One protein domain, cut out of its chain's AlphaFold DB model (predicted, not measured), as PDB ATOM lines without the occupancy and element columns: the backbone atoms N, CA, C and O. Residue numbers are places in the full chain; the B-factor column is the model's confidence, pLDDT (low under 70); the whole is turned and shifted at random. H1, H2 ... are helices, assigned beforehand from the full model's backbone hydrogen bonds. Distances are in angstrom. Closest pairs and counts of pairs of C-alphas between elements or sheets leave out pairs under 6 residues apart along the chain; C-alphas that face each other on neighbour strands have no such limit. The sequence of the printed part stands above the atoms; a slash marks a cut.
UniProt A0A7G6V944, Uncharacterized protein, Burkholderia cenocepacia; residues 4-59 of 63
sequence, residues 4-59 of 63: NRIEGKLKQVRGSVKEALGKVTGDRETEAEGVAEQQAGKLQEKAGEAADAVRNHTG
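This is residues 4 to 59 of the 63 residues of an uncharacterized protein of Burkholderia cenocepacia (UniProt A0A7G6V944). A long helix, H2, and a shorter one, H1, make the two arms of an open, flat V, with the tight link of residues 26 to 27 at its corner and empty space between the arms. The printed part has 56 residues with two named helices, H1 then H2, and no named strand; its class is all helix. It is extended, with a radius of gyration of the C-alphas of 19.0 A and spans of 53 by 34 by 7 A.

Find C-alpha 28 at (182.128, 242.259, 162.109); from there H2, residues 28 to 57, runs 42.6 A to C-alpha 57 at (200.593, 279.101, 173.075). H1, residues 4 to 25, begins at C-alpha 4 at (164.593, 266.086, 142.021) and is 31.0 A long.

Look around the link: H1 and H2 are near each other, with 5 pairs of C-alphas within 10 A and the closest at 8.0 A. Residues 4 to 21 and 32 to 59 stand free. In H1 and H2 every O i to N i+4 pair is within hydrogen-bond range.

The C-alphas farthest apart, those of Ile 6 and Thr 58, are 53.7 A apart. The printed part has no cut. Look for pLDDT under 70 at 13 residues, among them 25 to 29 and 57 to 59.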
ATOM      1  N   ASN A   4     164.008 265.878 140.694       62.44
ATOM      2  CA  ASN A   4     164.593 266.086 142.021       62.44
ATOM      3  C   ASN A   4     163.918 265.270 143.141       62.44
ATOM      4  O   ASN A   4     164.591 264.787 144.049       62.44
ATOM      5  N   ARG A   5     162.593 265.057 143.090       61.34
ATOM      6  CA  ARG A   5     161.882 264.242 144.095       61.34
ATOM      7  C   ARG A   5     162.126 262.746 143.910       61.34
ATOM      8  O   ARG A   5     162.119 262.006 144.893       61.34
ATOM      9  N   ILE A   6     162.327 262.306 142.670       70.06
ATOM     10  CA  ILE A   6     162.616 260.906 142.342       70.06
ATOM     11  C   ILE A   6     164.057 260.572 142.725       70.06
ATOM     12  O   ILE A   6     164.274 259.553 143.371       70.06
ATOM     13  N   GLU A   7     165.020 261.449 142.432       68.62
ATOM     14  CA  GLU A   7     166.409 261.275 142.874       68.62
ATOM     15  C   GLU A   7     166.534 261.257 144.398       68.62
ATOM     16  O   GLU A   7     167.196 260.374 144.940       68.62
ATOM     17  N   GLY A   8     165.845 262.162 145.103       73.75
ATOM     18  CA  GLY A   8     165.845 262.180 146.568       73.75
ATOM     19  C   GLY A   8     165.317 260.875 147.173       73.75
ATOM     20  O   GLY A   8     165.956 260.287 148.048       73.75
ATOM     21  N   LYS A   9     164.190 260.366 146.654       78.81
ATOM     22  CA  LYS A   9     163.620 259.080 147.089       78.81
ATOM     23  C   LYS A   9     164.506 257.892 146.720       78.81
ATOM     24  O   LYS A   9     164.679 256.994 147.535       78.81
ATOM     25  N   LEU A  10     165.104 257.887 145.530       82.00
ATOM     26  CA  LEU A  10     165.992 256.813 145.085       82.00
ATOM     27  C   LEU A  10     167.256 256.735 145.951       82.00
ATOM     28  O   LEU A  10     167.719 255.642 146.279       82.00
ATOM     29  N   LYS A  11     167.789 257.891 146.358       78.50
ATOM     30  CA  LYS A  11     168.949 257.994 147.247       78.50
ATOM     31  C   LYS A  11     168.618 257.509 148.660       78.50
ATOM     32  O   LYS A  11     169.415 256.770 149.230       78.50
ATOM     33  N   GLN A  12     167.429 257.834 149.176       81.88
ATOM     34  CA  GLN A  12     166.938 257.284 150.447       81.88
ATOM     35  C   GLN A  12     166.774 255.764 150.390       81.88
ATOM     36  O   GLN A  12     167.297 255.070 151.252       81.88
ATOM     37  N   VAL A  13     166.129 255.235 149.348       87.88
ATOM     38  CA  VAL A  13     165.925 253.786 149.193       87.88
ATOM     39  C   VAL A  13     167.261 253.051 149.071       87.88
ATOM     40  O   VAL A  13     167.475 252.059 149.759       87.88
ATOM     41  N   ARG A  14     168.202 253.552 148.257       80.44
ATOM     42  CA  ARG A  14     169.555 252.974 148.166       80.44
ATOM     43  C   ARG A  14     170.310 253.036 149.492       80.44
ATOM     44  O   ARG A  14     171.022 252.088 149.807       80.44
ATOM     45  N   GLY A  15     170.165 254.130 150.241       81.81
ATOM     46  CA  GLY A  15     170.751 254.289 151.570       81.81
ATOM     47  C   GLY A  15     170.228 253.236 152.539       81.81
ATOM     48  O   GLY A  15     171.017 252.467 153.074       81.81
ATOM     49  N   SER A  16     168.904 253.116 152.668       85.25
ATOM     50  CA  SER A  16     168.268 252.115 153.530       85.25
ATOM     51  C   SER A  16     168.621 250.682 153.135       85.25
ATOM     52  O   SER A  16     168.835 249.850 154.010       85.25
ATOM     53  N   VAL A  17     168.734 250.384 151.837       83.94
ATOM     54  CA  VAL A  17     169.147 249.056 151.359       83.94
ATOM     55  C   VAL A  17     170.607 248.766 151.704       83.94
ATOM     56  O   VAL A  17     170.898 247.674 152.176       83.94
ATOM     57  N   LYS A  18     171.526 249.726 151.526       78.50
ATOM     58  CA  LYS A  18     172.931 249.568 151.945       78.50
ATOM     59  C   LYS A  18     173.065 249.392 153.451       78.50
ATOM     60  O   LYS A  18     173.862 248.576 153.889       78.50
ATOM     61  N   GLU A  19     172.295 250.145 154.226       78.56
ATOM     62  CA  GLU A  19     172.337 250.082 155.686       78.56
ATOM     63  C   GLU A  19     171.760 248.757 156.205       78.56
ATOM     64  O   GLU A  19     172.334 248.128 157.092       78.56
ATOM     65  N   ALA A  20     170.662 248.292 155.602       81.31
ATOM     66  CA  ALA A  20     170.087 246.983 155.887       81.31
ATOM     67  C   ALA A  20     171.037 245.854 155.477       81.31
ATOM     68  O   ALA A  20     171.231 244.928 156.252       81.31
ATOM     69  N   LEU A  21     171.673 245.947 154.305       76.06
ATOM     70  CA  LEU A  21     172.684 244.983 153.869       76.06
ATOM     71  C   LEU A  21     173.904 244.995 154.790       76.06
ATOM     72  O   LEU A  21     174.340 243.930 155.184       76.06
ATOM     73  N   GLY A  22     174.406 246.152 155.221       67.25
ATOM     74  CA  GLY A  22     175.510 246.216 156.185       67.25
ATOM     75  C   GLY A  22     175.173 245.535 157.516       67.25
ATOM     76  O   GLY A  22     175.982 244.784 158.050       67.25
ATOM     77  N   LYS A  23     173.942 245.716 158.014       69.44
ATOM     78  CA  LYS A  23     173.455 245.047 159.234       69.44
ATOM     79  C   LYS A  23     173.187 243.548 159.042       69.44
ATOM     80  O   LYS A  23     173.384 242.782 159.977       69.44
ATOM     81  N   VAL A  24     172.715 243.134 157.863       70.44
ATOM     82  CA  VAL A  24     172.345 241.739 157.553       70.44
ATOM     83  C   VAL A  24     173.556 240.894 157.162       70.44
ATOM     84  O   VAL A  24     173.633 239.744 157.586       70.44
ATOM     85  N   THR A  25     174.499 241.441 156.391       68.88
ATOM     86  CA  THR A  25     175.754 240.757 156.045       68.88
ATOM     87  C   THR A  25     176.614 240.549 157.293       68.88
ATOM     88  O   THR A  25     177.362 239.581 157.357       68.88
ATOM     89  N   GLY A  26     176.424 241.366 158.339       58.59
ATOM     90  CA  GLY A  26     177.014 241.097 159.648       58.59
ATOM     91  C   GLY A  26     178.537 241.071 159.593       58.59
ATOM     92  O   GLY A  26     179.164 240.272 160.293       58.59
ATOM     93  N   ASP A  27     179.124 241.923 158.749       65.00
ATOM     94  CA  ASP A  27     180.563 242.104 158.661       65.00
ATOM     95  C   ASP A  27     181.038 242.751 159.958       65.00
ATOM     96  O   ASP A  27     181.147 243.969 160.096       65.00
ATOM     97  N   ARG A  28     181.337 241.895 160.935       62.81
ATOM     98  CA  ARG A  28     182.128 242.259 162.109       62.81
ATOM     99  C   ARG A  28     183.427 242.943 161.688       62.81
ATOM    100  O   ARG A  28     183.917 243.756 162.455       62.81
ATOM    101  N   GLU A  29     183.941 242.656 160.489       65.81
ATOM    102  CA  GLU A  29     185.029 243.411 159.864       65.81
ATOM    103  C   GLU A  29     184.646 244.869 159.602       65.81
ATOM    104  O   GLU A  29     185.338 245.740 160.100       65.81
ATOM    105  N   THR A  30     183.516 245.173 158.952       72.38
ATOM    106  CA  THR A  30     183.103 246.568 158.698       72.38
ATOM    107  C   THR A  30     182.743 247.320 159.982       72.38
ATOM    108  O   THR A  30     183.043 248.507 160.107       72.38
ATOM    109  N   GLU A  31     182.118 246.657 160.958       72.62
ATOM    110  CA  GLU A  31     181.842 247.275 162.262       72.62
ATOM    111  C   GLU A  31     183.142 247.507 163.053       72.62
ATOM    112  O   GLU A  31     183.326 248.581 163.627       72.62
ATOM    113  N   ALA A  32     184.085 246.557 163.029       73.88
ATOM    114  CA  ALA A  32     185.387 246.701 163.676       73.88
ATOM    115  C   ALA A  32     186.282 247.734 162.980       73.88
ATOM    116  O   ALA A  32     186.913 248.530 163.671       73.88
ATOM    117  N   GLU A  33     186.309 247.770 161.647       77.19
ATOM    118  CA  GLU A  33     186.992 248.796 160.855       77.19
ATOM    119  C   GLU A  33     186.393 250.168 161.145       77.19
ATOM    120  O   GLU A  33     187.134 251.095 161.450       77.19
ATOM    121  N   GLY A  34     185.063 250.298 161.170       81.25
ATOM    122  CA  GLY A  34     184.399 251.559 161.501       81.25
ATOM    123  C   GLY A  34     184.703 252.044 162.923       81.25
ATOM    124  O   GLY A  34     184.940 253.233 163.143       81.25
ATOM    125  N   VAL A  35     184.745 251.137 163.902       83.19
ATOM    126  CA  VAL A  35     185.129 251.465 165.285       83.19
ATOM    127  C   VAL A  35     186.617 251.818 165.380       83.19
ATOM    128  O   VAL A  35     186.971 252.773 166.074       83.19
ATOM    129  N   ALA A  36     187.492 251.090 164.687       82.31
ATOM    130  CA  ALA A  36     188.925 251.366 164.648       82.31
ATOM    131  C   ALA A  36     189.217 252.720 163.987       82.31
ATOM    132  O   ALA A  36     189.986 253.514 164.530       82.31
ATOM    133  N   GLU A  37     188.548 253.026 162.877       84.62
ATOM    134  CA  GLU A  37     188.679 254.283 162.145       84.62
ATOM    135  C   GLU A  37     188.138 255.464 162.966       84.62
ATOM    136  O   GLU A  37     188.790 256.504 163.054       84.62
ATOM    137  N   GLN A  38     187.024 255.292 163.692       86.31
ATOM    138  CA  GLN A  38     186.551 256.303 164.647       86.31
ATOM    139  C   GLN A  38     187.545 256.566 165.781       86.31
ATOM    140  O   GLN A  38     187.716 257.713 166.204       86.31
ATOM    141  N   GLN A  39     188.185 255.523 166.313       89.44
ATOM    142  CA  GLN A  39     189.183 255.695 167.365       89.44
ATOM    143  C   GLN A  39     190.452 256.366 166.839       89.44
ATOM    144  O   GLN A  39     190.970 257.267 167.498       89.44
ATOM    145  N   ALA A  40     190.905 255.993 165.640       87.31
ATOM    146  CA  ALA A  40     192.014 256.651 164.960       87.31
ATOM    147  C   ALA A  40     191.707 258.134 164.693       87.31
ATOM    148  O   ALA A  40     192.526 258.993 165.014       87.31
ATOM    149  N   GLY A  41     190.497 258.449 164.217       89.81
ATOM    150  CA  GLY A  41     190.038 259.821 163.997       89.81
ATOM    151  C   GLY A  41     190.028 260.656 165.278       89.81
ATOM    152  O   GLY A  41     190.568 261.757 165.291       89.81
ATOM    153  N   LYS A  42     189.515 260.115 166.392       89.50
ATOM    154  CA  LYS A  42     189.545 260.795 167.704       89.50
ATOM    155  C   LYS A  42     190.961 261.017 168.232       89.50
ATOM    156  O   LYS A  42     191.227 262.026 168.879       89.50
ATOM    157  N   LEU A  43     191.868 260.070 168.002       87.50
ATOM    158  CA  LEU A  43     193.281 260.213 168.361       87.50
ATOM    159  C   LEU A  43     193.951 261.315 167.541       87.50
ATOM    160  O   LEU A  43     194.685 262.128 168.097       87.50
ATOM    161  N   GLN A  44     193.668 261.361 166.241       81.81
ATOM    162  CA  GLN A  44     194.205 262.367 165.337       81.81
ATOM    163  C   GLN A  44     193.638 263.763 165.630       81.81
ATOM    164  O   GLN A  44     194.397 264.726 165.628       81.81
ATOM    165  N   GLU A  45     192.346 263.869 165.954       86.62
ATOM    166  CA  GLU A  45     191.703 265.114 166.394       86.62
ATOM    167  C   GLU A  45     192.356 265.641 167.674       86.62
ATOM    168  O   GLU A  45     192.827 266.771 167.693       86.62
ATOM    169  N   LYS A  46     192.511 264.796 168.703       87.00
ATOM    170  CA  LYS A  46     193.184 265.182 169.955       87.00
ATOM    171  C   LYS A  46     194.646 265.568 169.758       87.00
ATOM    172  O   LYS A  46     195.132 266.480 170.423       87.00
ATOM    173  N   ALA A  47     195.362 264.867 168.881       84.00
ATOM    174  CA  ALA A  47     196.738 265.208 168.542       84.00
ATOM    175  C   ALA A  47     196.814 266.548 167.791       84.00
ATOM    176  O   ALA A  47     197.710 267.343 168.067       84.00
ATOM    177  N   GLY A  48     195.857 266.808 166.894       85.00
ATOM    178  CA  GLY A  48     195.681 268.087 166.209       85.00
ATOM    179  C   GLY A  48     195.389 269.216 167.189       85.00
ATOM    180  O   GLY A  48     196.137 270.181 167.220       85.00
ATOM    181  N   GLU A  49     194.402 269.049 168.072       86.06
ATOM    182  CA  GLU A  49     194.058 270.017 169.121       86.06
ATOM    183  C   GLU A  49     195.237 270.305 170.056       86.06
ATOM    184  O   GLU A  49     195.490 271.457 170.390       86.06
ATOM    185  N   ALA A  50     195.999 269.283 170.457       82.38
ATOM    186  CA  ALA A  50     197.191 269.473 171.281       82.38
ATOM    187  C   ALA A  50     198.295 270.224 170.519       82.38
ATOM    188  O   ALA A  50     198.930 271.121 171.075       82.38
ATOM    189  N   ALA A  51     198.518 269.889 169.246       81.44
ATOM    190  CA  ALA A  51     199.477 270.583 168.396       81.44
ATOM    191  C   ALA A  51     199.059 272.039 168.129       81.44
ATOM    192  O   ALA A  51     199.911 272.926 168.172       81.44
ATOM    193  N   ASP A  52     197.768 272.295 167.911       82.44
ATOM    194  CA  ASP A  52     197.195 273.629 167.740       82.44
ATOM    195  C   ASP A  52     197.223 274.429 169.040       82.44
ATOM    196  O   ASP A  52     197.551 275.610 169.012       82.44
ATOM    197  N   ALA A  53     196.965 273.808 170.192       79.06
ATOM    198  CA  ALA A  53     197.083 274.453 171.497       79.06
ATOM    199  C   ALA A  53     198.535 274.857 171.783       79.06
ATOM    200  O   ALA A  53     198.788 275.984 172.209       79.06
ATOM    201  N   VAL A  54     199.504 273.985 171.486       77.38
ATOM    202  CA  VAL A  54     200.936 274.311 171.591       77.38
ATOM    203  C   VAL A  54     201.316 275.416 170.607       77.38
ATOM    204  O   VAL A  54     202.049 276.330 170.980       77.38
ATOM    205  N   ARG A  55     200.804 275.383 169.372       74.25
ATOM    206  CA  ARG A  55     201.064 276.401 168.343       74.25
ATOM    207  C   ARG A  55     200.473 277.766 168.706       74.25
ATOM    208  O   ARG A  55     201.166 278.773 168.572       74.25
ATOM    209  N   ASN A  56     199.253 277.791 169.242       71.56
ATOM    210  CA  ASN A  56     198.615 278.989 169.789       71.56
ATOM    211  C   ASN A  56     199.407 279.544 170.976       71.56
ATOM    212  O   ASN A  56     199.657 280.743 171.058       71.56
ATOM    213  N   HIS A  57     199.864 278.675 171.880       61.06
ATOM    214  CA  HIS A  57     200.593 279.101 173.075       61.06
ATOM    215  C   HIS A  57     202.053 279.509 172.790       61.06
ATOM    216  O   HIS A  57     202.659 280.226 173.586       61.06
ATOM    217  N   THR A  58     202.626 279.085 171.657       61.28
ATOM    218  CA  THR A  58     203.977 279.473 171.208       61.28
ATOM    219  C   THR A  58     203.993 280.660 170.240       61.28
ATOM    220  O   THR A  58     205.050 281.011 169.723       61.28
ATOM    221  N   GLY A  59     202.863 281.355 170.052       57.44
ATOM    222  CA  GLY A  59     202.852 282.691 169.450       57.44
ATOM    223  C   GLY A  59     203.364 282.750 168.010       57.44
ATOM    224  O   GLY A  59     204.005 283.726 167.631       57.44
TER     225      GLY A  59